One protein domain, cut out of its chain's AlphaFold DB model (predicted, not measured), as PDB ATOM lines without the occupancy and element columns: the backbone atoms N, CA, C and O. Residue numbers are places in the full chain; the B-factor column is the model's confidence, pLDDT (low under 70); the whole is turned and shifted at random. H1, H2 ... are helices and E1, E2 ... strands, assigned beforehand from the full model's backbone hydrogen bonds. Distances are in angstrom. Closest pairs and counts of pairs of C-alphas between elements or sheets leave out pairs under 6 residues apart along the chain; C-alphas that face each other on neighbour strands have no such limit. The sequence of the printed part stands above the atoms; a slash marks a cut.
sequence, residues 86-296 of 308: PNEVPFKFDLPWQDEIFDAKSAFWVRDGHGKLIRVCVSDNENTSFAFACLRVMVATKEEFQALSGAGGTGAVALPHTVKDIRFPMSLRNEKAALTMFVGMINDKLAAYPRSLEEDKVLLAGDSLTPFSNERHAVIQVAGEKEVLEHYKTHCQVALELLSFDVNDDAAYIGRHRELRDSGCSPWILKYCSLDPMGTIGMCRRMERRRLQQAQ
ATOM      1  N   PRO A  86     -13.014  29.295  32.880       96.75
ATOM      2  CA  PRO A  86     -12.862  30.703  32.591       96.75
ATOM      3  C   PRO A  86     -11.397  31.131  32.612       96.75
ATOM      4  O   PRO A  86     -11.150  32.293  32.330       96.75
ATOM      5  N   ASN A  87     -10.429  30.272  32.969       98.06
ATOM      6  CA  ASN A  87      -9.013  30.617  32.828       98.06
ATOM      7  C   ASN A  87      -8.718  30.992  31.374       98.06
ATOM      8  O   ASN A  87      -9.255  30.406  30.438       98.06
ATOM      9  N   GLU A  88      -7.888  32.014  31.198       97.38
ATOM     10  CA  GLU A  88      -7.690  32.660  29.909       97.38
ATOM     11  C   GLU A  88      -6.214  32.751  29.572       97.38
ATOM     12  O   GLU A  88      -5.402  33.135  30.413       97.38
ATOM     13  N   VAL A  89      -5.900  32.516  28.304       97.75
ATOM     14  CA  VAL A  89      -4.553  32.651  27.760       97.75
ATOM     15  C   VAL A  89      -4.582  33.617  26.563       97.75
ATOM     16  O   VAL A  89      -5.422  33.471  25.673       97.75
ATOM     17  N   PRO A  90      -3.730  34.662  26.528       97.69
ATOM     18  CA  PRO A  90      -3.733  35.624  25.425       97.69
ATOM     19  C   PRO A  90      -2.964  35.108  24.202       97.69
ATOM     20  O   PRO A  90      -1.823  34.671  24.334       97.69
ATOM     21  N   PHE A  91      -3.525  35.247  23.007       98.12
ATOM     22  CA  PHE A  91      -2.836  35.052  21.734       98.12
ATOM     23  C   PHE A  91      -2.785  36.357  20.955       98.12
ATOM     24  O   PHE A  91      -3.776  37.088  20.883       98.12
ATOM     25  N   LYS A  92      -1.625  36.639  20.365       97.44
ATOM     26  CA  LYS A  92      -1.461  37.717  19.397       97.44
ATOM     27  C   LYS A  92      -1.494  37.110  17.998       97.44
ATOM     28  O   LYS A  92      -0.724  36.197  17.718       97.44
ATOM     29  N   PHE A  93      -2.382  37.616  17.153       97.25
ATOM     30  CA  PHE A  93      -2.499  37.214  15.755       97.25
ATOM     31  C   PHE A  93      -1.991  38.348  14.868       97.25
ATOM     32  O   PHE A  93      -2.500  39.468  14.944       97.25
ATOM     33  N   ASP A  94      -0.999  38.057  14.033       94.88
ATOM     34  CA  ASP A  94      -0.387  39.011  13.110       94.88
ATOM     35  C   ASP A  94      -0.355  38.398  11.706       94.88
ATOM     36  O   ASP A  94       0.004  37.232  11.545       94.88
ATOM     37  N   LEU A  95      -0.725  39.171  10.682       95.44
ATOM     38  CA  LEU A  95      -0.646  38.699   9.300       95.44
ATOM     39  C   LEU A  95       0.820  38.456   8.893       95.44
ATOM     40  O   LEU A  95       1.664  39.319   9.154       95.44
ATOM     41  N   PRO A  96       1.138  37.337   8.216       92.44
ATOM     42  CA  PRO A  96       2.478  37.105   7.689       92.44
ATOM     43  C   PRO A  96       2.809  38.137   6.607       92.44
ATOM     44  O   PRO A  96       2.155  38.182   5.572       92.44
ATOM     45  N   TRP A  97       3.841  38.956   6.812       93.38
ATOM     46  CA  TRP A  97       4.219  40.015   5.861       93.38
ATOM     47  C   TRP A  97       4.716  39.487   4.505       93.38
ATOM     48  O   TRP A  97       4.761  40.239   3.538       93.38
ATOM     49  N   GLN A  98       5.091  38.207   4.433       93.88
ATOM     50  CA  GLN A  98       5.506  37.524   3.199       93.88
ATOM     51  C   GLN A  98       4.326  36.944   2.404       93.88
ATOM     52  O   GLN A  98       4.543  36.278   1.395       93.88
ATOM     53  N   ASP A  99       3.091  37.124   2.874       93.19
ATOM     54  CA  ASP A  99       1.903  36.638   2.181       93.19
ATOM     55  C   ASP A  99       1.713  37.387   0.850       93.19
ATOM     56  O   ASP A  99       1.693  38.617   0.819       93.19
ATOM     57  N   GLU A 100       1.551  36.654  -0.257       94.94
ATOM     58  CA  GLU A 100       1.358  37.227  -1.601       94.94
ATOM     59  C   GLU A 100       0.183  38.217  -1.645       94.94
ATOM     60  O   GLU A 100       0.217  39.209  -2.370       94.94
ATOM     61  N   ILE A 101      -0.858  37.964  -0.846       95.06
ATOM     62  CA  ILE A 101      -2.063  38.795  -0.769       95.06
ATOM     63  C   ILE A 101      -2.123  39.606   0.530       95.06
ATOM     64  O   ILE A 101      -3.214  39.979   0.977       95.06
ATOM     65  N   PHE A 102      -0.964  39.901   1.130       96.50
ATOM     66  CA  PHE A 102      -0.850  40.651   2.381       96.50
ATOM     67  C   PHE A 102      -1.637  41.961   2.351       96.50
ATOM     68  O   PHE A 102      -2.407  42.208   3.272       96.50
ATOM     69  N   ASP A 103      -1.514  42.771   1.298       96.06
ATOM     70  CA  ASP A 103      -2.182  44.078   1.226       96.06
ATOM     71  C   ASP A 103      -3.710  43.950   1.282       96.06
ATOM     72  O   ASP A 103      -4.383  44.671   2.025       96.06
ATOM     73  N   ALA A 104      -4.266  42.977   0.554       94.94
ATOM     74  CA  ALA A 104      -5.702  42.715   0.541       94.94
ATOM     75  C   ALA A 104      -6.188  42.179   1.899       94.94
ATOM     76  O   ALA A 104      -7.191  42.662   2.436       94.94
ATOM     77  N   LYS A 105      -5.449  41.229   2.494       95.25
ATOM     78  CA  LYS A 105      -5.732  40.720   3.844       95.25
ATOM     79  C   LYS A 105      -5.624  41.820   4.890       95.25
ATOM     80  O   LYS A 105      -6.500  41.918   5.739       95.25
ATOM     81  N   SER A 106      -4.606  42.669   4.810       95.69
ATOM     82  CA  SER A 106      -4.346  43.777   5.730       95.69
ATOM     83  C   SER A 106      -5.478  44.800   5.691       95.69
ATOM     84  O   SER A 106      -6.044  45.127   6.736       95.69
ATOM     85  N   ALA A 107      -5.913  45.210   4.495       94.62
ATOM     86  CA  ALA A 107      -7.046  46.122   4.320       94.62
ATOM     87  C   ALA A 107      -8.361  45.575   4.911       94.62
ATOM     88  O   ALA A 107      -9.189  46.338   5.411       94.62
ATOM     89  N   PHE A 108      -8.563  44.256   4.877       94.44
ATOM     90  CA  PHE A 108      -9.695  43.600   5.531       94.44
ATOM     91  C   PHE A 108      -9.499  43.471   7.051       94.44
ATOM     92  O   PHE A 108     -10.410  43.751   7.830       94.44
ATOM     93  N   TRP A 109      -8.293  43.109   7.486       95.06
ATOM     94  CA  TRP A 109      -7.919  42.848   8.878       95.06
ATOM     95  C   TRP A 109      -8.073  44.065   9.790       95.06
ATOM     96  O   TRP A 109      -8.548  43.942  10.926       95.06
ATOM     97  N   VAL A 110      -7.701  45.248   9.292       95.44
ATOM     98  CA  VAL A 110      -7.739  46.503  10.061       95.44
ATOM     99  C   VAL A 110      -9.152  47.038  10.299       95.44
ATOM    100  O   VAL A 110      -9.324  47.924  11.133       95.44
ATOM    101  N   ARG A 111     -10.178  46.484   9.639       93.88
ATOM    102  CA  ARG A 111     -11.586  46.875   9.853       93.88
ATOM    103  C   ARG A 111     -12.065  46.578  11.275       93.88
ATOM    104  O   ARG A 111     -12.885  47.311  11.812       93.88
ATOM    105  N   ASP A 112     -11.484  45.557  11.907       89.31
ATOM    106  CA  ASP A 112     -11.669  45.216  13.325       89.31
ATOM    107  C   ASP A 112     -10.619  45.886  14.243       89.31
ATOM    108  O   ASP A 112     -10.355  45.402  15.345       89.31
ATOM    109  N   GLY A 113      -9.934  46.934  13.774       89.88
ATOM    110  CA  GLY A 113      -8.787  47.563  14.437       89.88
ATOM    111  C   GLY A 113      -7.437  46.920  14.087       89.88
ATOM    112  O   GLY A 113      -7.371  45.833  13.521       89.88
ATOM    113  N   HIS A 114      -6.328  47.584  14.419       83.88
ATOM    114  CA  HIS A 114      -4.989  47.144  13.996       83.88
ATOM    115  C   HIS A 114      -4.484  45.894  14.737       83.88
ATOM    116  O   HIS A 114      -4.044  44.936  14.107       83.88
ATOM    117  N   GLY A 115      -4.548  45.888  16.071       87.81
ATOM    118  CA  GLY A 115      -4.024  44.798  16.898       87.81
ATOM    119  C   GLY A 115      -5.062  43.715  17.188       87.81
ATOM    120  O   GLY A 115      -6.208  44.024  17.513       87.81
ATOM    121  N   LYS A 116      -4.650  42.445  17.126       94.56
ATOM    122  CA  LYS A 116      -5.482  41.289  17.489       94.56
ATOM    123  C   LYS A 116      -4.848  40.519  18.646       94.56
ATOM    124  O   LYS A 116      -4.226  39.480  18.452       94.56
ATOM    125  N   LEU A 117      -4.987  41.063  19.856       96.94
ATOM    126  CA  LEU A 117      -4.664  40.370  21.104       96.94
ATOM    127  C   LEU A 117      -5.959  39.806  21.695       96.94
ATOM    128  O   LEU A 117      -6.786  40.560  22.206       96.94
ATOM    129  N   ILE A 118      -6.146  38.494  21.604       97.31
ATOM    130  CA  ILE A 118      -7.390  37.817  21.982       97.31
ATOM    131  C   ILE A 118      -7.104  36.872  23.145       97.31
ATOM    132  O   ILE A 118      -6.184  36.062  23.080       97.31
ATOM    133  N   ARG A 119      -7.899  36.959  24.213       97.50
ATOM    134  CA  ARG A 119      -7.852  36.019  25.341       97.50
ATOM    135  C   ARG A 119      -8.857  34.902  25.107       97.50
ATOM    136  O   ARG A 119     -10.055  35.168  25.047       97.50
ATOM    137  N   VAL A 120      -8.362  33.679  24.962       97.69
ATOM    138  CA  VAL A 120      -9.195  32.483  24.776       97.69
ATOM    139  C   VAL A 120      -9.288  31.702  26.081       97.69
ATOM    140  O   VAL A 120      -8.344  31.708  26.870       97.69
ATOM    141  N   CYS A 121     -10.420  31.041  26.296       97.56
ATOM    142  CA  CYS A 121     -10.705  30.187  27.447       97.56
ATOM    143  C   CYS A 121     -11.464  28.942  26.982       97.56
ATOM    144  O   CYS A 121     -12.003  28.938  25.876       97.56
ATOM    145  N   VAL A 122     -11.537  27.900  27.812       97.06
ATOM    146  CA  VAL A 122     -12.199  26.638  27.441       97.06
ATOM    147  C   VAL A 122     -13.712  26.842  27.384       97.06
ATOM    148  O   VAL A 122     -14.413  26.735  28.388       97.06
ATOM    149  N   SER A 123     -14.198  27.210  26.201       93.25
ATOM    150  CA  SER A 123     -15.597  27.515  25.913       93.25
ATOM    151  C   SER A 123     -15.830  27.649  24.407       93.25
ATOM    152  O   SER A 123     -14.885  27.698  23.619       93.25
ATOM    153  N   ASP A 124     -17.093  27.793  24.020       90.44
ATOM    154  CA  ASP A 124     -17.496  28.252  22.690       90.44
ATOM    155  C   ASP A 124     -18.060  29.680  22.776       90.44
ATOM    156  O   ASP A 124     -19.271  29.892  22.847       90.44
ATOM    157  N   ASN A 125     -17.161  30.666  22.875       93.81
ATOM    158  CA  ASN A 125     -17.503  32.083  23.020       93.81
ATOM    159  C   ASN A 125     -17.010  32.942  21.839       93.81
ATOM    160  O   ASN A 125     -16.322  32.474  20.928       93.81
ATOM    161  N   GLU A 126     -17.342  34.235  21.864       95.12
ATOM    162  CA  GLU A 126     -16.976  35.173  20.796       95.12
ATOM    163  C   GLU A 126     -15.464  35.316  20.603       95.12
ATOM    164  O   GLU A 126     -15.015  35.439  19.464       95.12
ATOM    165  N   ASN A 127     -14.675  35.268  21.682       95.94
ATOM    166  CA  ASN A 127     -13.215  35.354  21.599       95.94
ATOM    167  C   ASN A 127     -12.628  34.126  20.902       95.94
ATOM    168  O   ASN A 127     -11.766  34.268  20.038       95.94
ATOM    169  N   THR A 128     -13.124  32.934  21.232       94.81
ATOM    170  CA  THR A 128     -12.740  31.679  20.574       94.81
ATOM    171  C   THR A 128     -13.092  31.727  19.092       94.81
ATOM    172  O   THR A 128     -12.231  31.523  18.239       94.81
ATOM    173  N   SER A 129     -14.333  32.104  18.774       95.25
ATOM    174  CA  SER A 129     -14.779  32.293  17.389       95.25
ATOM    175  C   SER A 129     -13.921  33.317  16.636       95.25
ATOM    176  O   SER A 129     -13.605  33.120  15.466       95.25
ATOM    177  N   PHE A 130     -13.521  34.410  17.293       96.75
ATOM    178  CA  PHE A 130     -12.685  35.442  16.686       96.75
ATOM    179  C   PHE A 130     -11.242  34.974  16.463       96.75
ATOM    180  O   PHE A 130     -10.667  35.275  15.421       96.75
ATOM    181  N   ALA A 131     -10.678  34.185  17.381       97.50
ATOM    182  CA  ALA A 131      -9.366  33.569  17.204       97.50
ATOM    183  C   ALA A 131      -9.341  32.640  15.977       97.50
ATOM    184  O   ALA A 131      -8.465  32.776  15.121       97.50
ATOM    185  N   PHE A 132     -10.343  31.764  15.825       97.44
ATOM    186  CA  PHE A 132     -10.472  30.921  14.631       97.44
ATOM    187  C   PHE A 132     -10.673  31.741  13.355       97.44
ATOM    188  O   PHE A 132     -10.056  31.447  12.334       97.44
ATOM    189  N   ALA A 133     -11.475  32.807  13.400       97.25
ATOM    190  CA  ALA A 133     -11.642  33.701  12.260       97.25
ATOM    191  C   ALA A 133     -10.319  34.363  11.824       97.25
ATOM    192  O   ALA A 133     -10.007  34.394  10.633       97.25
ATOM    193  N   CYS A 134      -9.514  34.832  12.784       97.88
ATOM    194  CA  CYS A 134      -8.169  35.348  12.534       97.88
ATOM    195  C   CYS A 134      -7.282  34.300  11.849       97.88
ATOM    196  O   CYS A 134      -6.701  34.589  10.804       97.88
ATOM    197  N   LEU A 135      -7.230  33.078  12.386       98.19
ATOM    198  CA  LEU A 135      -6.444  31.979  11.818       98.19
ATOM    199  C   LEU A 135      -6.861  31.659  10.376       98.19
ATOM    200  O   LEU A 135      -6.001  31.555   9.504       98.19
ATOM    201  N   ARG A 136      -8.169  31.574  10.103       97.75
ATOM    202  CA  ARG A 136      -8.710  31.302   8.759       97.75
ATOM    203  C   ARG A 136      -8.286  32.356   7.738       97.75
ATOM    204  O   ARG A 136      -7.902  32.000   6.626       97.75
ATOM    205  N   VAL A 137      -8.308  33.640   8.110       96.69
ATOM    206  CA  VAL A 137      -7.833  34.732   7.240       96.69
ATOM    207  C   VAL A 137      -6.321  34.662   7.044       96.69
ATOM    208  O   VAL A 137      -5.859  34.794   5.913       96.69
ATOM    209  N   MET A 138      -5.548  34.415   8.108       97.31
ATOM    210  CA  MET A 138      -4.088  34.292   8.020       97.31
ATOM    211  C   MET A 138      -3.682  33.218   7.006       97.31
ATOM    212  O   MET A 138      -2.813  33.465   6.177       97.31
ATOM    213  N   VAL A 139      -4.371  32.073   6.987       97.44
ATOM    214  CA  VAL A 139      -4.057  30.951   6.083       97.44
ATOM    215  C   VAL A 139      -4.870  30.918   4.786       97.44
ATOM    216  O   VAL A 139      -4.713  29.975   4.012       97.44
ATOM    217  N   ALA A 140      -5.743  31.892   4.520       96.94
ATOM    218  CA  ALA A 140      -6.568  31.888   3.310       96.94
ATOM    219  C   ALA A 140      -5.711  31.959   2.040       96.94
ATOM    220  O   ALA A 140      -4.785  32.770   1.969       96.94
ATOM    221  N   THR A 141      -6.024  31.145   1.030       96.06
ATOM    222  CA  THR A 141      -5.460  31.354  -0.314       96.06
ATOM    223  C   THR A 141      -6.097  32.575  -0.976       96.06
ATOM    224  O   THR A 141      -7.084  33.130  -0.485       96.06
ATOM    225  N   LYS A 142      -5.555  32.986  -2.122       95.19
ATOM    226  CA  LYS A 142      -6.126  34.055  -2.946       95.19
ATOM    227  C   LYS A 142      -7.563  33.771  -3.349       95.19
ATOM    228  O   LYS A 142      -8.407  34.648  -3.206       95.19
ATOM    229  N   GLU A 143      -7.854  32.548  -3.764       93.38
ATOM    230  CA  GLU A 143      -9.181  32.118  -4.203       93.38
ATOM    231  C   GLU A 143     -10.166  32.106  -3.026       93.38
ATOM    232  O   GLU A 143     -11.265  32.650  -3.128       93.38
ATOM    233  N   GLU A 144      -9.752  31.547  -1.881       94.06
ATOM    234  CA  GLU A 144     -10.558  31.527  -0.652       94.06
ATOM    235  C   GLU A 144     -10.867  32.950  -0.172       94.06
ATOM    236  O   GLU A 144     -12.007  33.264   0.167       94.06
ATOM    237  N   PHE A 145      -9.869  33.835  -0.187       93.56
ATOM    238  CA  PHE A 145     -10.031  35.220   0.241       93.56
ATOM    239  C   PHE A 145     -10.906  36.031  -0.727       93.56
ATOM    240  O   PHE A 145     -11.777  36.789  -0.299       93.56
ATOM    241  N   GLN A 146     -10.736  35.838  -2.038       90.00
ATOM    242  CA  GLN A 146     -11.563  36.484  -3.058       90.00
ATOM    243  C   GLN A 146     -13.041  36.093  -2.931       90.00
ATOM    244  O   GLN A 146     -13.911  36.963  -3.053       90.00
ATOM    245  N   ALA A 147     -13.320  34.825  -2.611       86.31
ATOM    246  CA  ALA A 147     -14.672  34.334  -2.359       86.31
ATOM    247  C   ALA A 147     -15.343  35.026  -1.155       86.31
ATOM    248  O   ALA A 147     -16.543  35.291  -1.204       86.31
ATOM    249  N   LEU A 148     -14.584  35.398  -0.114       81.38
ATOM    250  CA  LEU A 148     -15.099  36.188   1.020       81.38
ATOM    251  C   LEU A 148     -15.407  37.633   0.630       81.38
ATOM    252  O   LEU A 148     -16.370  38.215   1.119       81.38
ATOM    253  N   SER A 149     -14.576  38.221  -0.232       64.94
ATOM    254  CA  SER A 149     -14.717  39.616  -0.663       64.94
ATOM    255  C   SER A 149     -15.786  39.839  -1.742       64.94
ATOM    256  O   SER A 149     -15.988  40.974  -2.168       64.94
ATOM    257  N   GLY A 150     -16.484  38.783  -2.179       60.25
ATOM    258  CA  GLY A 150     -17.573  38.886  -3.154       60.25
ATOM    259  C   GLY A 150     -17.137  38.999  -4.611       60.25
ATOM    260  O   GLY A 150     -17.959  39.330  -5.458       60.25
ATOM    261  N   ALA A 151     -15.879  38.694  -4.938       47.00
ATOM    262  CA  ALA A 151     -15.368  38.828  -6.303       47.00
ATOM    263  C   ALA A 151     -15.868  37.734  -7.282       47.00
ATOM    264  O   ALA A 151     -15.368  37.659  -8.402       47.00
ATOM    265  N   GLY A 152     -16.845  36.890  -6.904       44.81
ATOM    266  CA  GLY A 152     -17.289  35.779  -7.762       44.81
ATOM    267  C   GLY A 152     -18.565  35.005  -7.386       44.81
ATOM    268  O   GLY A 152     -18.665  33.846  -7.775       44.81
ATOM    269  N   GLY A 153     -19.542  35.567  -6.656       42.41
ATOM    270  CA  GLY A 153     -20.741  34.811  -6.237       42.41
ATOM    271  C   GLY A 153     -22.073  35.560  -6.370       42.41
ATOM    272  O   GLY A 153     -22.241  36.637  -5.812       42.41
ATOM    273  N   THR A 154     -23.046  34.953  -7.057       39.59
ATOM    274  CA  THR A 154     -24.414  35.449  -7.327       39.59
ATOM    275  C   THR A 154     -25.458  35.029  -6.268       39.59
ATOM    276  O   THR A 154     -26.630  34.836  -6.586       39.59
ATOM    277  N   GLY A 155     -25.067  34.857  -4.997       46.12
ATOM    278  CA  GLY A 155     -25.923  34.280  -3.943       46.12
ATOM    279  C   GLY A 155     -26.279  35.228  -2.788       46.12
ATOM    280  O   GLY A 155     -25.449  36.001  -2.331       46.12
ATOM    281  N   ALA A 156     -27.507  35.107  -2.270       45.31
ATOM    282  CA  ALA A 156     -28.162  35.968  -1.270       45.31
ATOM    283  C   ALA A 156     -27.656  35.870   0.196       45.31
ATOM    284  O   ALA A 156     -28.398  36.208   1.119       45.31
ATOM    285  N   VAL A 157     -26.426  35.409   0.446       57.12
ATOM    286  CA  VAL A 157     -25.839  35.404   1.803       57.12
ATOM    287  C   VAL A 157     -24.965  36.643   1.956       57.12
ATOM    288  O   VAL A 157     -24.067  36.862   1.148       57.12
ATOM    289  N   ALA A 158     -25.239  37.462   2.976       64.69
ATOM    290  CA  ALA A 158     -24.445  38.653   3.262       64.69
ATOM    291  C   ALA A 158     -22.966  38.276   3.444       64.69
ATOM    292  O   ALA A 158     -22.631  37.404   4.248       64.69
ATOM    293  N   LEU A 159     -22.096  38.917   2.665       77.94
ATOM    294  CA  LEU A 159     -20.656  38.690   2.724       77.94
ATOM    295  C   LEU A 159     -20.090  39.226   4.047       77.94
ATOM    296  O   LEU A 159     -20.569  40.252   4.540       77.94
ATOM    297  N   PRO A 160     -19.066  38.574   4.621       84.75
ATOM    298  CA  PRO A 160     -18.432  39.055   5.840       84.75
ATOM    299  C   PRO A 160     -17.808  40.439   5.606       84.75
ATOM    300  O   PRO A 160     -17.020  40.636   4.679       84.75
ATOM    301  N   HIS A 161     -18.146  41.409   6.456       88.06
ATOM    302  CA  HIS A 161     -17.611  42.767   6.364       88.06
ATOM    303  C   HIS A 161     -16.267  42.901   7.086       88.06
ATOM    304  O   HIS A 161     -15.414  43.697   6.674       88.06
ATOM    305  N   THR A 162     -16.089  42.111   8.141       92.81
ATOM    306  CA  THR A 162     -14.960  42.116   9.070       92.81
ATOM    307  C   THR A 162     -14.469  40.694   9.350       92.81
ATOM    308  O   THR A 162     -15.128  39.711   9.002       92.81
ATOM    309  N   VAL A 163     -13.310  40.554  10.002       94.69
ATOM    310  CA  VAL A 163     -12.774  39.239  10.389       94.69
ATOM    311  C   VAL A 163     -13.728  38.559  11.369       94.69
ATOM    312  O   VAL A 163     -13.983  37.367  11.237       94.69
ATOM    313  N   LYS A 164     -14.328  39.306  12.305       93.38
ATOM    314  CA  LYS A 164     -15.293  38.760  13.277       93.38
ATOM    315  C   LYS A 164     -16.509  38.087  12.638       93.38
ATOM    316  O   LYS A 164     -17.076  37.185  13.255       93.38
ATOM    317  N   ASP A 165     -16.879  38.478  11.420       92.38
ATOM    318  CA  ASP A 165     -18.025  37.910  10.702       92.38
ATOM    319  C   ASP A 165     -17.743  36.501  10.148       92.38
ATOM    320  O   ASP A 165     -18.670  35.765   9.805       92.38
ATOM    321  N   ILE A 166     -16.475  36.074  10.101       92.56
ATOM    322  CA  ILE A 166     -16.054  34.767   9.576       92.56
ATOM    323  C   ILE A 166     -16.261  33.684  10.647       92.56
ATOM    324  O   ILE A 166     -15.329  33.119  11.224       92.56
ATOM    325  N   ARG A 167     -17.532  33.387  10.931       88.31
ATOM    326  CA  ARG A 167     -17.934  32.371  11.919       88.31
ATOM    327  C   ARG A 167     -17.738  30.942  11.417       88.31
ATOM    328  O   ARG A 167     -17.477  30.040  12.211       88.31
ATOM    329  N   PHE A 168     -17.790  30.745  10.106       89.00
ATOM    330  CA  PHE A 168     -17.778  29.434   9.469       89.00
ATOM    331  C   PHE A 168     -16.464  29.159   8.723       89.00
ATOM    332  O   PHE A 168     -15.764  30.104   8.348       89.00
ATOM    333  N   PRO A 169     -16.109  27.877   8.516       92.88
ATOM    334  CA  PRO A 169     -14.938  27.503   7.728       92.88
ATOM    335  C   PRO A 169     -15.070  27.977   6.278       92.88
ATOM    336  O   PRO A 169     -16.164  27.966   5.717       92.88
ATOM    337  N   MET A 170     -13.944  28.332   5.657       93.00
ATOM    338  CA  MET A 170     -13.898  28.742   4.244       93.00
ATOM    339  C   MET A 170     -13.819  27.536   3.303       93.00
ATOM    340  O   MET A 170     -14.446  27.502   2.250       93.00
ATOM    341  N   SER A 171     -13.030  26.535   3.692       94.50
ATOM    342  CA  SER A 171     -12.829  25.283   2.967       94.50
ATOM    343  C   SER A 171     -12.244  24.237   3.923       94.50
ATOM    344  O   SER A 171     -11.748  24.577   5.002       94.50
ATOM    345  N   LEU A 172     -12.248  22.962   3.521       95.69
ATOM    346  CA  LEU A 172     -11.565  21.903   4.271       95.69
ATOM    347  C   LEU A 172     -10.053  22.172   4.398       95.69
ATOM    348  O   LEU A 172      -9.466  21.946   5.455       95.69
ATOM    349  N   ARG A 173      -9.423  22.665   3.324       96.50
ATOM    350  CA  ARG A 173      -7.995  23.013   3.282       96.50
ATOM    351  C   ARG A 173      -7.676  24.152   4.248       96.50
ATOM    352  O   ARG A 173      -6.736  24.031   5.030       96.50
ATOM    353  N   ASN A 174      -8.467  25.222   4.203       97.88
ATOM    354  CA  ASN A 174      -8.322  26.386   5.067       97.88
ATOM    355  C   ASN A 174      -8.424  25.995   6.542       97.88
ATOM    356  O   ASN A 174      -7.548  26.343   7.324       97.88
ATOM    357  N   GLU A 175      -9.443  25.211   6.901       98.12
ATOM    358  CA  GLU A 175      -9.657  24.806   8.289       98.12
ATOM    359  C   GLU A 175      -8.511  23.915   8.798       98.12
ATOM    360  O   GLU A 175      -7.970  24.157   9.875       98.12
ATOM    361  N   LYS A 176      -8.031  22.953   7.992       98.38
ATOM    362  CA  LYS A 176      -6.826  22.169   8.328       98.38
ATOM    363  C   LYS A 176      -5.593  23.055   8.523       98.38
ATOM    364  O   LYS A 176      -4.835  22.848   9.470       98.38
ATOM    365  N   ALA A 177      -5.384  24.038   7.647       98.50
ATOM    366  CA  ALA A 177      -4.259  24.963   7.749       98.50
ATOM    367  C   ALA A 177      -4.363  25.856   8.999       98.50
ATOM    368  O   ALA A 177      -3.363  26.049   9.687       98.50
ATOM    369  N   ALA A 178      -5.564  26.337   9.331       98.56
ATOM    370  CA  ALA A 178      -5.828  27.175  10.499       98.56
ATOM    371  C   ALA A 178      -5.563  26.407  11.801       98.56
ATOM    372  O   ALA A 178      -4.835  26.893  12.666       98.56
ATOM    373  N   LEU A 179      -6.075  25.176  11.908       98.69
ATOM    374  CA  LEU A 179      -5.829  24.288  13.048       98.69
ATOM    375  C   LEU A 179      -4.337  23.953  13.191       98.69
ATOM    376  O   LEU A 179      -3.795  23.999  14.291       98.69
ATOM    377  N   THR A 180      -3.651  23.671  12.080       98.75
ATOM    378  CA  THR A 180      -2.207  23.370  12.081       98.75
ATOM    379  C   THR A 180      -1.380  24.575  12.531       98.75
ATOM    380  O   THR A 180      -0.491  24.440  13.371       98.75
ATOM    381  N   MET A 181      -1.698  25.768  12.021       98.56
ATOM    382  CA  MET A 181      -1.066  27.015  12.451       98.56
ATOM    383  C   MET A 181      -1.290  27.259  13.945       98.56
ATOM    384  O   MET A 181      -0.349  27.620  14.652       98.56
ATOM    385  N   PHE A 182      -2.504  27.011  14.444       98.69
ATOM    386  CA  PHE A 182      -2.802  27.206  15.856       98.69
ATOM    387  C   PHE A 182      -2.025  26.238  16.752       98.69
ATOM    388  O   PHE A 182      -1.485  26.666  17.767       98.69
ATOM    389  N   VAL A 183      -1.870  24.969  16.347       98.75
ATOM    390  CA  VAL A 183      -0.987  24.006  17.034       98.75
ATOM    391  C   VAL A 183       0.447  24.531  17.123       98.75
ATOM    392  O   VAL A 183       1.056  24.426  18.186       98.75
ATOM    393  N   GLY A 184       0.974  25.125  16.046       98.56
ATOM    394  CA  GLY A 184       2.287  25.780  16.053       98.56
ATOM    395  C   GLY A 184       2.373  26.882  17.111       98.56
ATOM    396  O   GLY A 184       3.198  26.801  18.016       98.56
ATOM    397  N   MET A 185       1.437  27.838  17.077       98.62
ATOM    398  CA  MET A 185       1.373  28.939  18.051       98.62
ATOM    399  C   MET A 185       1.233  28.448  19.501       98.62
ATOM    400  O   MET A 185       1.802  29.038  20.420       98.62
ATOM    401  N   ILE A 186       0.460  27.382  19.726       98.81
ATOM    402  CA  ILE A 186       0.281  26.769  21.046       98.81
ATOM    403  C   ILE A 186       1.588  26.138  21.527       98.81
ATOM    404  O   ILE A 186       1.976  26.359  22.672       98.81
ATOM    405  N   ASN A 187       2.280  25.383  20.669       98.69
ATOM    406  CA  ASN A 187       3.553  24.754  21.016       98.69
ATOM    407  C   ASN A 187       4.636  25.797  21.316       98.69
ATOM    408  O   ASN A 187       5.319  25.663  22.329       98.69
ATOM    409  N   ASP A 188       4.741  26.855  20.508       98.50
ATOM    410  CA  ASP A 188       5.674  27.962  20.754       98.50
ATOM    411  C   ASP A 188       5.401  28.611  22.114       98.50
ATOM    412  O   ASP A 188       6.316  28.882  22.896       98.50
ATOM    413  N   LYS A 189       4.119  28.816  22.437       98.25
ATOM    414  CA  LYS A 189       3.728  29.415  23.709       98.25
ATOM    415  C   LYS A 189       3.980  28.490  24.900       98.25
ATOM    416  O   LYS A 189       4.433  28.971  25.933       98.25
ATOM    417  N   LEU A 190       3.716  27.188  24.771       98.56
ATOM    418  CA  LEU A 190       4.040  26.189  25.795       98.56
ATOM    419  C   LEU A 190       5.554  26.125  26.049       98.56
ATOM    420  O   LEU A 190       5.969  26.114  27.205       98.56
ATOM    421  N   ALA A 191       6.367  26.150  24.990       98.38
ATOM    422  CA  ALA A 191       7.827  26.118  25.075       98.38
ATOM    423  C   ALA A 191       8.431  27.377  25.720       98.38
ATOM    424  O   ALA A 191       9.533  27.323  26.261       98.38
ATOM    425  N   ALA A 192       7.718  28.506  25.687       98.19
ATOM    426  CA  ALA A 192       8.154  29.743  26.332       98.19
ATOM    427  C   ALA A 192       8.032  29.715  27.868       98.19
ATOM    428  O   ALA A 192       8.618  30.567  28.540       98.19
ATOM    429  N   TYR A 193       7.280  28.770  28.448       98.06
ATOM    430  CA  TYR A 193       7.226  28.616  29.902       98.06
ATOM    431  C   TYR A 193       8.470  27.883  30.419       98.06
ATOM    432  O   TYR A 193       8.869  26.873  29.848       98.06
ATOM    433  N   PRO A 194       9.043  28.308  31.561       97.69
ATOM    434  CA  PRO A 194      10.226  27.660  32.131       97.69
ATOM    435  C   PRO A 194       9.946  26.263  32.707       97.69
ATOM    436  O   PRO A 194      10.881  25.530  33.007       97.69
ATOM    437  N   ARG A 195       8.671  25.921  32.919       97.62
ATOM    438  CA  ARG A 195       8.207  24.640  33.460       97.62
ATOM    439  C   ARG A 195       7.030  24.139  32.639       97.62
ATOM    440  O   ARG A 195       6.179  24.934  32.224       97.62
ATOM    441  N   SER A 196       6.946  22.831  32.469       98.38
ATOM    442  CA  SER A 196       5.796  22.129  31.899       98.38
ATOM    443  C   SER A 196       4.557  22.242  32.799       98.38
ATOM    444  O   SER A 196       4.612  22.754  33.921       98.38
ATOM    445  N   LEU A 197       3.396  21.813  32.294       98.06
ATOM    446  CA  LEU A 197       2.184  21.706  33.113       98.06
ATOM    447  C   LEU A 197       2.321  20.611  34.182       98.06
ATOM    448  O   LEU A 197       1.840  20.787  35.296       98.06
ATOM    449  N   GLU A 198       2.991  19.506  33.863       98.00
ATOM    450  CA  GLU A 198       3.153  18.388  34.795       98.00
ATOM    451  C   GLU A 198       4.044  18.766  35.982       98.00
ATOM    452  O   GLU A 198       3.687  18.521  37.131       98.00
ATOM    453  N   GLU A 199       5.151  19.469  35.730       97.94
ATOM    454  CA  GLU A 199       6.007  19.999  36.800       97.94
ATOM    455  C   GLU A 199       5.262  20.992  37.700       97.94
ATOM    456  O   GLU A 199       5.470  20.997  38.912       97.94
ATOM    457  N   ASP A 200       4.374  21.820  37.137       98.00
ATOM    458  CA  ASP A 200       3.525  22.709  37.937       98.00
ATOM    459  C   ASP A 200       2.554  21.929  38.820       98.00
ATOM    460  O   ASP A 200       2.401  22.266  39.991       98.00
ATOM    461  N   LYS A 201       1.920  20.879  38.287       96.88
ATOM    462  CA  LYS A 201       1.005  20.025  39.056       96.88
ATOM    463  C   LYS A 201       1.722  19.323  40.202       96.88
ATOM    464  O   LYS A 201       1.221  19.341  41.323       96.88
ATOM    465  N   VAL A 202       2.910  18.770  39.948       97.12
ATOM    466  CA  VAL A 202       3.756  18.170  40.992       97.12
ATOM    467  C   VAL A 202       4.118  19.206  42.055       97.12
ATOM    468  O   VAL A 202       4.002  18.929  43.248       97.12
ATOM    469  N   LEU A 203       4.502  20.420  41.644       96.38
ATOM    470  CA  LEU A 203       4.861  21.483  42.581       96.38
ATOM    471  C   LEU A 203       3.672  21.924  43.451       96.38
ATOM    472  O   LEU A 203       3.840  22.144  44.649       96.38
ATOM    473  N   LEU A 204       2.480  22.038  42.860       96.50
ATOM    474  CA  LEU A 204       1.249  22.419  43.559       96.50
ATOM    475  C   LEU A 204       0.737  21.323  44.501       96.50
ATOM    476  O   LEU A 204       0.155  21.652  45.537       96.50
ATOM    477  N   ALA A 205       0.950  20.051  44.160       95.56
ATOM    478  CA  ALA A 205       0.564  18.911  44.989       95.56
ATOM    479  C   ALA A 205       1.507  18.680  46.183       95.56
ATOM    480  O   ALA A 205       1.098  18.071  47.169       95.56
ATOM    481  N   GLY A 206       2.758  19.133  46.092       92.50
ATOM    482  CA  GLY A 206       3.730  19.033  47.178       92.50
ATOM    483  C   GLY A 206       3.634  20.164  48.208       92.50
ATOM    484  O   GLY A 206       2.997  21.193  47.991       92.50
ATOM    485  N   ASP A 207       4.385  20.014  49.300       92.88
ATOM    486  CA  ASP A 207       4.438  20.984  50.411       92.88
ATOM    487  C   ASP A 207       5.469  22.108  50.207       92.88
ATOM    488  O   ASP A 207       5.726  22.920  51.095       92.88
ATOM    489  N   SER A 208       6.094  22.159  49.028       93.00
ATOM    490  CA  SER A 208       7.162  23.117  48.712       93.00
ATOM    491  C   SER A 208       6.690  24.573  48.630       93.00
ATOM    492  O   SER A 208       7.484  25.492  48.829       93.00
ATOM    493  N   LEU A 209       5.405  24.791  48.339       95.44
ATOM    494  CA  LEU A 209       4.798  26.113  48.235       95.44
ATOM    495  C   LEU A 209       3.894  26.350  49.437       95.44
ATOM    496  O   LEU A 209       2.889  25.658  49.606       95.44
ATOM    497  N   THR A 210       4.210  27.375  50.229       96.25
ATOM    498  CA  THR A 210       3.388  27.757  51.379       96.25
ATOM    499  C   THR A 210       1.936  28.012  50.938       96.25
ATOM    500  O   THR A 210       1.718  28.742  49.961       96.25
ATOM    501  N   PRO A 211       0.930  27.438  51.624       93.62
ATOM    502  CA  PRO A 211      -0.473  27.690  51.315       93.62
ATOM    503  C   PRO A 211      -0.802  29.187  51.309       93.62
ATOM    504  O   PRO A 211      -0.321  29.931  52.161       93.62
ATOM    505  N   PHE A 212      -1.619  29.620  50.344       91.38
ATOM    506  CA  PHE A 212      -2.052  31.020  50.167       91.38
ATOM    507  C   PHE A 212      -0.920  32.044  49.956       91.38
ATOM    508  O   PHE A 212      -1.142  33.248  50.065       91.38
ATOM    509  N   SER A 213       0.295  31.585  49.649       96.62
ATOM    510  CA  SER A 213       1.406  32.470  49.303       96.62
ATOM    511  C   SER A 213       1.256  33.065  47.903       96.62
ATOM    512  O   SER A 213       0.605  32.493  47.019       96.62
ATOM    513  N   ASN A 214       1.912  34.204  47.682       96.94
ATOM    514  CA  ASN A 214       1.976  34.842  46.367       96.94
ATOM    515  C   ASN A 214       2.630  33.912  45.339       96.94
ATOM    516  O   ASN A 214       2.178  33.828  44.198       96.94
ATOM    517  N   GLU A 215       3.656  33.176  45.761       96.94
ATOM    518  CA  GLU A 215       4.363  32.184  44.964       96.94
ATOM    519  C   GLU A 215       3.403  31.078  44.524       96.94
ATOM    520  O   GLU A 215       3.305  30.797  43.329       96.94
ATOM    521  N   ARG A 216       2.618  30.510  45.453       97.62
ATOM    522  CA  ARG A 216       1.617  29.490  45.111       97.62
ATOM    523  C   ARG A 216       0.587  30.025  44.125       97.62
ATOM    524  O   ARG A 216       0.329  29.380  43.111       97.62
ATOM    525  N   HIS A 217       0.037  31.213  44.366       98.12
ATOM    526  CA  HIS A 217      -0.940  31.815  43.460       98.12
ATOM    527  C   HIS A 217      -0.379  32.099  42.059       98.12
ATOM    528  O   HIS A 217      -1.094  31.908  41.073       98.12
ATOM    529  N   ALA A 218       0.894  32.487  41.949       97.12
ATOM    530  CA  ALA A 218       1.560  32.647  40.661       97.12
ATOM    531  C   ALA A 218       1.678  31.311  39.910       97.12
ATOM    532  O   ALA A 218       1.396  31.259  38.712       97.12
ATOM    533  N   VAL A 219       2.024  30.218  40.603       98.06
ATOM    534  CA  VAL A 219       2.072  28.881  39.987       98.06
ATOM    535  C   VAL A 219       0.682  28.424  39.543       98.06
ATOM    536  O   VAL A 219       0.548  27.945  38.423       98.06
ATOM    537  N   ILE A 220      -0.362  28.648  40.347       98.19
ATOM    538  CA  ILE A 220      -1.753  28.331  39.972       98.19
ATOM    539  C   ILE A 220      -2.173  29.082  38.701       98.19
ATOM    540  O   ILE A 220      -2.762  28.495  37.794       98.19
ATOM    541  N   GLN A 221      -1.866  30.380  38.613       97.75
ATOM    542  CA  GLN A 221      -2.165  31.183  37.425       97.75
ATOM    543  C   GLN A 221      -1.465  30.623  36.178       97.75
ATOM    544  O   GLN A 221      -2.105  30.453  35.141       97.75
ATOM    545  N   VAL A 222      -0.167  30.326  36.279       97.69
ATOM    546  CA  VAL A 222       0.638  29.819  35.157       97.69
ATOM    547  C   VAL A 222       0.199  28.416  34.729       97.69
ATOM    548  O   VAL A 222       0.081  28.153  33.531       97.69
ATOM    549  N   ALA A 223      -0.101  27.533  35.682       98.19
ATOM    550  CA  ALA A 223      -0.654  26.212  35.406       98.19
ATOM    551  C   ALA A 223      -1.989  26.326  34.657       98.19
ATOM    552  O   ALA A 223      -2.157  25.707  33.608       98.19
ATOM    553  N   GLY A 224      -2.887  27.205  35.118       98.06
ATOM    554  CA  GLY A 224      -4.182  27.444  34.481       98.06
ATOM    555  C   GLY A 224      -4.082  27.962  33.042       98.06
ATOM    556  O   GLY A 224      -4.899  27.592  32.204       98.06
ATOM    557  N   GLU A 225      -3.076  28.779  32.707       98.19
ATOM    558  CA  GLU A 225      -2.831  29.173  31.310       98.19
ATOM    559  C   GLU A 225      -2.414  27.975  30.447       98.19
ATOM    560  O   GLU A 225      -2.894  27.831  29.319       98.19
ATOM    561  N   LYS A 226      -1.558  27.093  30.975       98.50
ATOM    562  CA  LYS A 226      -1.111  25.884  30.271       98.50
ATOM    563  C   LYS A 226      -2.225  24.854  30.101       98.50
ATOM    564  O   LYS A 226      -2.286  24.224  29.055       98.50
ATOM    565  N   GLU A 227      -3.145  24.729  31.052       98.06
ATOM    566  CA  GLU A 227      -4.335  23.880  30.898       98.06
ATOM    567  C   GLU A 227      -5.205  24.316  29.712       98.06
ATOM    568  O   GLU A 227      -5.651  23.480  28.926       98.06
ATOM    569  N   VAL A 228      -5.401  25.628  29.528       98.44
ATOM    570  CA  VAL A 228      -6.134  26.161  28.369       98.44
ATOM    571  C   VAL A 228      -5.374  25.877  27.067       98.44
ATOM    572  O   VAL A 228      -5.987  25.524  26.060       98.44
ATOM    573  N   LEU A 229      -4.042  25.992  27.075       98.69
ATOM    574  CA  LEU A 229      -3.205  25.659  25.916       98.69
ATOM    575  C   LEU A 229      -3.305  24.176  25.542       98.69
ATOM    576  O   LEU A 229      -3.545  23.862  24.378       98.69
ATOM    577  N   GLU A 230      -3.185  23.271  26.514       98.19
ATOM    578  CA  GLU A 230      -3.311  21.826  26.288       98.19
ATOM    579  C   GLU A 230      -4.721  21.434  25.822       98.19
ATOM    580  O   GLU A 230      -4.875  20.568  24.953       98.19
ATOM    581  N   HIS A 231      -5.759  22.126  26.309       98.12
ATOM    582  CA  HIS A 231      -7.116  21.968  25.789       98.12
ATOM    583  C   HIS A 231      -7.182  22.278  24.287       98.12
ATOM    584  O   HIS A 231      -7.667  21.452  23.513       98.12
ATOM    585  N   TYR A 232      -6.686  23.441  23.850       98.56
ATOM    586  CA  TYR A 232      -6.730  23.805  22.430       98.56
ATOM    587  C   TYR A 232      -5.776  22.977  21.566       98.56
ATOM    588  O   TYR A 232      -6.077  22.734  20.397       98.56
ATOM    589  N   LYS A 233      -4.669  22.484  22.128       98.56
ATOM    590  CA  LYS A 233      -3.798  21.519  21.448       98.56
ATOM    591  C   LYS A 233      -4.561  20.233  21.142       98.56
ATOM    592  O   LYS A 233      -4.625  19.827  19.983       98.56
ATOM    593  N   THR A 234      -5.217  19.672  22.158       98.44
ATOM    594  CA  THR A 234      -6.078  18.488  22.022       98.44
ATOM    595  C   THR A 234      -7.218  18.752  21.042       98.44
ATOM    596  O   THR A 234      -7.464  17.943  20.152       98.44
ATOM    597  N   HIS A 235      -7.875  19.912  21.145       98.12
ATOM    598  CA  HIS A 235      -8.931  20.338  20.227       98.12
ATOM    599  C   HIS A 235      -8.463  20.270  18.773       98.12
ATOM    600  O   HIS A 235      -9.113  19.637  17.941       98.12
ATOM    601  N   CYS A 236      -7.334  20.906  18.461       98.50
ATOM    602  CA  CYS A 236      -6.826  20.957  17.098       98.50
ATOM    603  C   CYS A 236      -6.397  19.577  16.598       98.50
ATOM    604  O   CYS A 236      -6.702  19.228  15.463       98.50
ATOM    605  N   GLN A 237      -5.731  18.778  17.434       98.31
ATOM    606  CA  GLN A 237      -5.289  17.430  17.073       98.31
ATOM    607  C   GLN A 237      -6.469  16.501  16.770       98.31
ATOM    608  O   GLN A 237      -6.475  15.860  15.722       98.31
ATOM    609  N   VAL A 238      -7.492  16.490  17.628       98.12
ATOM    610  CA  VAL A 238      -8.718  15.708  17.414       98.12
ATOM    611  C   VAL A 238      -9.448  16.168  16.152       98.12
ATOM    612  O   VAL A 238      -9.871  15.344  15.342       98.12
ATOM    613  N   ALA A 239      -9.577  17.481  15.946       97.69
ATOM    614  CA  ALA A 239     -10.211  18.012  14.746       97.69
ATOM    615  C   ALA A 239      -9.436  17.626  13.474       97.69
ATOM    616  O   ALA A 239     -10.044  17.206  12.492       97.69
ATOM    617  N   LEU A 240      -8.103  17.717  13.485       98.25
ATOM    618  CA  LEU A 240      -7.249  17.320  12.361       98.25
ATOM    619  C   LEU A 240      -7.328  15.815  12.076       98.25
ATOM    620  O   LEU A 240      -7.418  15.432  10.909       98.25
ATOM    621  N   GLU A 241      -7.342  14.980  13.119       97.06
ATOM    622  CA  GLU A 241      -7.552  13.533  13.014       97.06
ATOM    623  C   GLU A 241      -8.889  13.238  12.325       97.06
ATOM    624  O   GLU A 241      -8.930  12.561  11.299       97.06
ATOM    625  N   LEU A 242      -9.985  13.817  12.819       96.25
ATOM    626  CA  LEU A 242     -11.320  13.609  12.258       96.25
ATOM    627  C   LEU A 242     -11.456  14.150  10.824       96.25
ATOM    628  O   LEU A 242     -12.133  13.554   9.986       96.25
ATOM    629  N   LEU A 243     -10.771  15.248  10.503       95.06
ATOM    630  CA  LEU A 243     -10.696  15.789   9.146       95.06
ATOM    631  C   LEU A 243      -9.818  14.963   8.193       95.06
ATOM    632  O   LEU A 243      -9.799  15.251   6.991       95.06
ATOM    633  N   SER A 244      -9.059  13.986   8.690       95.06
ATOM    634  CA  SER A 244      -8.258  13.082   7.853       95.06
ATOM    635  C   SER A 244      -9.078  11.946   7.239       95.06
ATOM    636  O   SER A 244      -8.697  11.440   6.185       95.06
ATOM    637  N   PHE A 245     -10.222  11.600   7.840       95.81
ATOM    638  CA  PHE A 245     -11.146  10.611   7.288       95.81
ATOM    639  C   PHE A 245     -11.706  11.074   5.943       95.81
ATOM    640  O   PHE A 245     -12.028  12.255   5.768       95.81
ATOM    641  N   ASP A 246     -11.893  10.123   5.024       93.31
ATOM    642  CA  ASP A 246     -12.527  10.381   3.733       93.31
ATOM    643  C   ASP A 246     -13.870  11.093   3.949       93.31
ATOM    644  O   ASP A 246     -14.665  10.749   4.834       93.31
ATOM    645  N   VAL A 247     -14.120  12.133   3.157       93.44
ATOM    646  CA  VAL A 247     -15.364  12.893   3.238       93.44
ATOM    647  C   VAL A 247     -16.574  12.059   2.847       93.44
ATOM    648  O   VAL A 247     -17.670  12.422   3.252       93.44
ATOM    649  N   ASN A 248     -16.407  10.958   2.119       90.38
ATOM    650  CA  ASN A 248     -17.474  10.040   1.726       90.38
ATOM    651  C   ASN A 248     -17.686   8.889   2.724       90.38
ATOM    652  O   ASN A 248     -18.718   8.226   2.658       90.38
ATOM    653  N   ASP A 249     -16.768   8.681   3.672       91.94
ATOM    654  CA  ASP A 249     -16.898   7.668   4.723       91.94
ATOM    655  C   ASP A 249     -17.371   8.302   6.040       91.94
ATOM    656  O   ASP A 249     -16.591   8.661   6.927       91.94
ATOM    657  N   ASP A 250     -18.686   8.486   6.162       91.94
ATOM    658  CA  ASP A 250     -19.287   8.973   7.409       91.94
ATOM    659  C   ASP A 250     -19.325   7.906   8.509       91.94
ATOM    660  O   ASP A 250     -19.373   8.259   9.687       91.94
ATOM    661  N   ALA A 251     -19.274   6.616   8.165       94.31
ATOM    662  CA  ALA A 251     -19.349   5.542   9.149       94.31
ATOM    663  C   ALA A 251     -18.094   5.520  10.031       94.31
ATOM    664  O   ALA A 251     -18.213   5.520  11.259       94.31
ATOM    665  N   ALA A 252     -16.909   5.584   9.417       94.19
ATOM    666  CA  ALA A 252     -15.643   5.648  10.142       94.19
ATOM    667  C   ALA A 252     -15.539   6.926  10.993       94.19
ATOM    668  O   ALA A 252     -15.182   6.861  12.172       94.19
ATOM    669  N   TYR A 253     -15.952   8.074  10.440       95.25
ATOM    670  CA  TYR A 253     -15.989   9.345  11.168       95.25
ATOM    671  C   TYR A 253     -16.884   9.270  12.412       95.25
ATOM    672  O   TYR A 253     -16.472   9.636  13.513       95.25
ATOM    673  N   ILE A 254     -18.129   8.808  12.248       95.38
ATOM    674  CA  ILE A 254     -19.114   8.736  13.337       95.38
ATOM    675  C   ILE A 254     -18.661   7.737  14.401       95.38
ATOM    676  O   ILE A 254     -18.834   8.006  15.591       95.38
ATOM    677  N   GLY A 255     -18.076   6.608  13.988       96.56
ATOM    678  CA  GLY A 255     -17.472   5.636  14.896       96.56
ATOM    679  C   GLY A 255     -16.412   6.291  15.776       96.56
ATOM    680  O   GLY A 255     -16.527   6.265  17.002       96.56
ATOM    681  N   ARG A 256     -15.456   6.995  15.162       96.38
ATOM    682  CA  ARG A 256     -14.380   7.661  15.900       96.38
ATOM    683  C   ARG A 256     -14.868   8.804  16.793       96.38
ATOM    684  O   ARG A 256     -14.429   8.932  17.934       96.38
ATOM    685  N   HIS A 257     -15.810   9.621  16.319       95.94
ATOM    686  CA  HIS A 257     -16.424  10.688  17.127       95.94
ATOM    687  C   HIS A 257     -17.137  10.128  18.368       95.94
ATOM    688  O   HIS A 257     -17.042  10.703  19.455       95.94
ATOM    689  N   ARG A 258     -17.789   8.965  18.233       96.69
ATOM    690  CA  ARG A 258     -18.428   8.252  19.345       96.69
ATOM    691  C   ARG A 258     -17.409   7.767  20.374       96.69
ATOM    692  O   ARG A 258     -17.604   8.021  21.557       96.69
ATOM    693  N   GLU A 259     -16.325   7.136  19.931       97.38
ATOM    694  CA  GLU A 259     -15.240   6.697  20.819       97.38
ATOM    695  C   GLU A 259     -14.655   7.862  21.621       97.38
ATOM    696  O   GLU A 259     -14.469   7.754  22.831       97.38
ATOM    697  N   LEU A 260     -14.416   9.003  20.965       96.88
ATOM    698  CA  LEU A 260     -13.910  10.206  21.625       96.88
ATOM    699  C   LEU A 260     -14.865  10.682  22.720       96.88
ATOM    700  O   LEU A 260     -14.431  10.974  23.835       96.88
ATOM    701  N   ARG A 261     -16.171  10.717  22.441       95.94
ATOM    702  CA  ARG A 261     -17.176  11.064  23.451       95.94
ATOM    703  C   ARG A 261     -17.155  10.092  24.627       95.94
ATOM    704  O   ARG A 261     -17.147  10.536  25.771       95.94
ATOM    705  N   ASP A 262     -17.125   8.796  24.348       96.88
ATOM    706  CA  ASP A 262     -17.178   7.762  25.381       96.88
ATOM    707  C   ASP A 262     -15.872   7.725  26.215       96.88
ATOM    708  O   ASP A 262     -15.895   7.344  27.382       96.88
ATOM    709  N   SER A 263     -14.754   8.226  25.667       96.19
ATOM    710  CA  SER A 263     -13.484   8.438  26.385       96.19
ATOM    711  C   SER A 263     -13.440   9.695  27.271       96.19
ATOM    712  O   SER A 263     -12.422   9.961  27.907       96.19
ATOM    713  N   GLY A 264     -14.520  10.483  27.320       94.50
ATOM    714  CA  GLY A 264     -14.583  11.715  28.112       94.50
ATOM    715  C   GLY A 264     -13.967  12.941  27.431       94.50
ATOM    716  O   GLY A 264     -13.586  13.893  28.110       94.50
ATOM    717  N   CYS A 265     -13.861  12.945  26.096       95.56
ATOM    718  CA  CYS A 265     -13.413  14.122  25.352       95.56
ATOM    719  C   CYS A 265     -14.311  15.335  25.651       95.56
ATOM    720  O   CYS A 265     -15.530  15.216  25.785       95.56
ATOM    721  N   SER A 266     -13.699  16.519  25.733       95.12
ATOM    722  CA  SER A 266     -14.395  17.753  26.102       95.12
ATOM    723  C   SER A 266     -15.623  18.017  25.214       95.12
ATOM    724  O   SER A 266     -15.502  17.979  23.983       95.12
ATOM    725  N   PRO A 267     -16.772  18.420  25.794       94.25
ATOM    726  CA  PRO A 267     -17.986  18.718  25.031       94.25
ATOM    727  C   PRO A 267     -17.766  19.817  23.982       94.25
ATOM    728  O   PRO A 267     -18.323  19.743  22.888       94.25
ATOM    729  N   TRP A 268     -16.891  20.789  24.257       95.12
ATOM    730  CA  TRP A 268     -16.519  21.842  23.305       95.12
ATOM    731  C   TRP A 268     -15.825  21.302  22.045       95.12
ATOM    732  O   TRP A 268     -16.122  21.747  20.938       95.12
ATOM    733  N   ILE A 269     -14.948  20.301  22.200       96.38
ATOM    734  CA  ILE A 269     -14.243  19.655  21.082       96.38
ATOM    735  C   ILE A 269     -15.240  18.820  20.276       96.38
ATOM    736  O   ILE A 269     -15.283  18.908  19.049       96.38
ATOM    737  N   LEU A 270     -16.093  18.053  20.959       95.00
ATOM    738  CA  LEU A 270     -17.117  17.227  20.317       95.00
ATOM    739  C   LEU A 270     -18.131  18.061  19.531       95.00
ATOM    740  O   LEU A 270     -18.528  17.647  18.441       95.00
ATOM    741  N   LYS A 271     -18.526  19.228  20.062       94.31
ATOM    742  CA  LYS A 271     -19.407  20.187  19.384       94.31
ATOM    743  C   LYS A 271     -18.758  20.721  18.110       94.31
ATOM    744  O   LYS A 271     -19.386  20.676  17.052       94.31
ATOM    745  N   TYR A 272     -17.502  21.165  18.195       95.06
ATOM    746  CA  TYR A 272     -16.734  21.630  17.038       95.06
ATOM    747  C   TYR A 272     -16.648  20.556  15.945       95.06
ATOM    748  O   TYR A 272     -16.912  20.819  14.769       95.06
ATOM    749  N   CYS A 273     -16.373  19.319  16.366       95.12
ATOM    750  CA  CYS A 273     -16.245  18.144  15.513       95.12
ATOM    751  C   CYS A 273     -17.579  17.457  15.181       95.12
ATOM    752  O   CYS A 273     -17.593  16.324  14.701       95.12
ATOM    753  N   SER A 274     -18.721  18.085  15.446       92.50
ATOM    754  CA  SER A 274     -20.010  17.479  15.122       92.50
ATOM    755  C   SER A 274     -20.277  17.491  13.611       92.50
ATOM    756  O   SER A 274     -19.824  18.373  12.874       92.50
ATOM    757  N   LEU A 275     -21.058  16.512  13.145       89.00
ATOM    758  CA  LEU A 275     -21.622  16.495  11.789       89.00
ATOM    759  C   LEU A 275     -22.926  17.305  11.679       89.00
ATOM    760  O   LEU A 275     -23.643  17.171  10.688       89.00
ATOM    761  N   ASP A 276     -23.237  18.143  12.675       86.12
ATOM    762  CA  ASP A 276     -24.366  19.071  12.611       86.12
ATOM    763  C   ASP A 276     -24.267  19.904  11.313       86.12
ATOM    764  O   ASP A 276     -23.175  20.373  10.956       86.12
ATOM    765  N   PRO A 277     -25.374  20.100  10.574       74.00
ATOM    766  CA  PRO A 277     -25.443  21.066   9.489       74.00
ATOM    767  C   PRO A 277     -24.769  22.409   9.798       74.00
ATOM    768  O   PRO A 277     -24.076  22.940   8.937       74.00
ATOM    769  N   MET A 278     -24.902  22.943  11.007       75.19
ATOM    770  CA  MET A 278     -24.289  24.214  11.410       75.19
ATOM    771  C   MET A 278     -22.921  24.050  12.100       75.19
ATOM    772  O   MET A 278     -22.290  25.045  12.452       75.19
ATOM    773  N   GLY A 279     -22.444  22.816  12.290       83.44
ATOM    774  CA  GLY A 279     -21.144  22.514  12.891       83.44
ATOM    775  C   GLY A 279     -19.978  22.765  11.930       83.44
ATOM    776  O   GLY A 279     -20.070  22.497  10.729       83.44
ATOM    777  N   THR A 280     -18.848  23.244  12.459       91.31
ATOM    778  CA  THR A 280     -17.659  23.597  11.665       91.31
ATOM    779  C   THR A 280     -17.146  22.422  10.830       91.31
ATOM    780  O   THR A 280     -16.990  22.549   9.614       91.31
ATOM    781  N   ILE A 281     -16.934  21.252  11.437       91.44
ATOM    782  CA  ILE A 281     -16.414  20.099  10.693       91.44
ATOM    783  C   ILE A 281     -17.451  19.523   9.718       91.44
ATOM    784  O   ILE A 281     -17.114  19.225   8.568       91.44
ATOM    785  N   GLY A 282     -18.723  19.447  10.119       91.31
ATOM    786  CA  GLY A 282     -19.817  19.072   9.222       91.31
ATOM    787  C   GLY A 282     -19.872  19.947   7.962       91.31
ATOM    788  O   GLY A 282     -20.007  19.427   6.852       91.31
ATOM    789  N   MET A 283     -19.704  21.266   8.105       92.31
ATOM    790  CA  MET A 283     -19.617  22.196   6.972       92.31
ATOM    791  C   MET A 283     -18.410  21.914   6.076       92.31
ATOM    792  O   MET A 283     -18.583  21.830   4.858       92.31
ATOM    793  N   CYS A 284     -17.219  21.711   6.650       93.31
ATOM    794  CA  CYS A 284     -16.007  21.388   5.887       93.31
ATOM    795  C   CYS A 284     -16.206  20.164   4.988       93.31
ATOM    796  O   CYS A 284     -15.925  20.220   3.791       93.31
ATOM    797  N   ARG A 285     -16.748  19.073   5.550       93.06
ATOM    798  CA  ARG A 285     -16.989  17.823   4.812       93.06
ATOM    799  C   ARG A 285     -17.978  18.026   3.663       93.06
ATOM    800  O   ARG A 285     -17.735  17.547   2.558       93.06
ATOM    801  N   ARG A 286     -19.066  18.779   3.873       91.81
ATOM    802  CA  ARG A 286     -20.051  19.061   2.811       91.81
ATOM    803  C   ARG A 286     -19.493  19.934   1.691       91.81
ATOM    804  O   ARG A 286     -19.787  19.665   0.529       91.81
ATOM    805  N   MET A 287     -18.720  20.967   2.028       91.69
ATOM    806  CA  MET A 287     -18.058  21.808   1.025       91.69
ATOM    807  C   MET A 287     -17.109  20.974   0.162       91.69
ATOM    808  O   MET A 287     -17.143  21.085  -1.061       91.69
ATOM    809  N   GLU A 288     -16.343  20.075   0.781       94.00
ATOM    810  CA  GLU A 288     -15.413  19.216   0.052       94.00
ATOM    811  C   GLU A 288     -16.122  18.189  -0.843       94.00
ATOM    812  O   GLU A 288     -15.730  18.025  -1.995       94.00
ATOM    813  N   ARG A 289     -17.217  17.559  -0.387       93.69
ATOM    814  CA  ARG A 289     -18.029  16.675  -1.250       93.69
ATOM    815  C   ARG A 289     -18.521  17.395  -2.502       93.69
ATOM    816  O   ARG A 289     -18.398  16.860  -3.597       93.69
ATOM    817  N   ARG A 290     -19.049  18.615  -2.342       92.12
ATOM    818  CA  ARG A 290     -19.516  19.432  -3.474       92.12
ATOM    819  C   ARG A 290     -18.375  19.755  -4.436       92.12
ATOM    820  O   ARG A 290     -18.555  19.634  -5.641       92.12
ATOM    821  N   ARG A 291     -17.199  20.110  -3.909       91.25
ATOM    822  CA  ARG A 291     -15.998  20.374  -4.712       91.25
ATOM    823  C   ARG A 291     -15.576  19.144  -5.527       91.25
ATOM    824  O   ARG A 291     -15.273  19.277  -6.708       91.25
ATOM    825  N   LEU A 292     -15.577  17.956  -4.915       91.69
ATOM    826  CA  LEU A 292     -15.235  16.695  -5.587       91.69
ATOM    827  C   LEU A 292     -16.257  16.314  -6.669       91.69
ATOM    828  O   LEU A 292     -15.853  15.902  -7.754       91.69
ATOM    829  N   GLN A 293     -17.555  16.501  -6.409       91.19
ATOM    830  CA  GLN A 293     -18.622  16.266  -7.392       91.19
ATOM    831  C   GLN A 293     -18.472  17.178  -8.616       91.19
ATOM    832  O   GLN A 293     -18.448  16.696  -9.744       91.19
ATOM    833  N   GLN A 294     -18.263  18.481  -8.397       89.88
ATOM    834  CA  GLN A 294     -18.039  19.447  -9.481       89.88
ATOM    835  C   GLN A 294     -16.782  19.127 -10.301       89.88
ATOM    836  O   GLN A 294     -16.780  19.297 -11.518       89.88
ATOM    837  N   ALA A 295     -15.718  18.642  -9.654       87.62
ATOM    838  CA  ALA A 295     -14.505  18.223 -10.350       87.62
ATOM    839  C   ALA A 295     -14.747  16.994 -11.245       87.62
ATOM    840  O   ALA A 295     -14.237  16.956 -12.361       87.62
ATOM    841  N   GLN A 296     -15.544  16.019 -10.792       83.38
ATOM    842  CA  GLN A 296     -15.905  14.836 -11.583       83.38
ATOM    843  C   GLN A 296     -16.803  15.196 -12.778       83.38
ATOM    844  O   GLN A 296     -16.540  14.756 -13.898       83.38
TER     845      GLN A 296
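AT A GLANCE: This is residues 86 to 296 of the 308 residues of the protein "Hypothetical protein" of Florenciella parvula (UniProt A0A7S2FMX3). A long helix, H6, forms the spine of the domain, with H4 beside it and H5 folded back along its first part. The small antiparallel sheet of E1 and E2 packs with H2 on one side of this core, H1 and H3 lie farther out near H2, H7 and H8 sit on the other side, and H9 reaches away from the beginning of H4. There are 211 residues printed, with nine named helices and two named strands in the order E1 H1 E2 H2 H3 H4 H5 H6 H7 H8 H9, mostly helix by class. The whole is compact, with a radius of gyration of the C-alphas of 19.4 A and spans of 65 by 44 by 27 A.

HOW THE PARTS SIT: Start at E1, residues 86 to 93, the antiparallel neighbour of E2, residues 116 to 122; look for N 91 and O 118, 2.8 A apart, within hydrogen-bond range. H1, residues 102 to 112, is close but not clearly touching H2, residues 126 to 138 (closest C-alphas Lys 105 and Val 137, 7.2 A). H3, residues 142 to 148, is likewise close but not clearly touching H2, with C-alphas Val 137 and Phe 145 closest at 7.4 A. H4, residues 172 to 191, touches H2 with residues 174 to 182 alone, C-alphas Leu 135 and Ala 178 closest at 5.0 A. The hub is H6, residues 214 to 242: it touches H4 at a shallow tilt of 26 degrees, opposite ways, C-alphas Leu 179 and Cys 236 closest at 5.3 A. The closest C-alphas of E1 and H6 are Val 89 and Glu 225, 5.3 A apart. H5, residues 197 to 205, forms a hairpin with H6, C-alphas Leu 197 and Ala 223 closest at 5.8 A. H7, residues 250 to 262, forms a hairpin with H8, residues 267 to 272, C-alphas Arg 261 and Leu 270 closest at 6.9 A. H9, residues 280 to 296, touches H4 with residues 284 to 288 alone, C-alphas Leu 172 and Cys 284 closest at 4.8 A. Every O i to N i+4 pair is within hydrogen-bond range in H2 to H9, and 5 of 7 in H1.

IN THESE COORDINATES: Find C-alpha 86 at (-12.862, 30.703, 32.591), where E1 begins its 20.8 A. H4 covers 28.8 A; H6 runs 42.3 A from C-alpha 214 at (1.976, 34.842, 46.367). H9, 24.9 A, ends at C-alpha 296 at (-15.905, 14.836, -11.583).

THE WHOLE: The C-alphas of Thr 210 and Gln 296 are the two farthest apart, 67.1 A. The printed part has no cut, and the link from H3 to H4 is long. Residues 149 to 158 have pLDDT under 70.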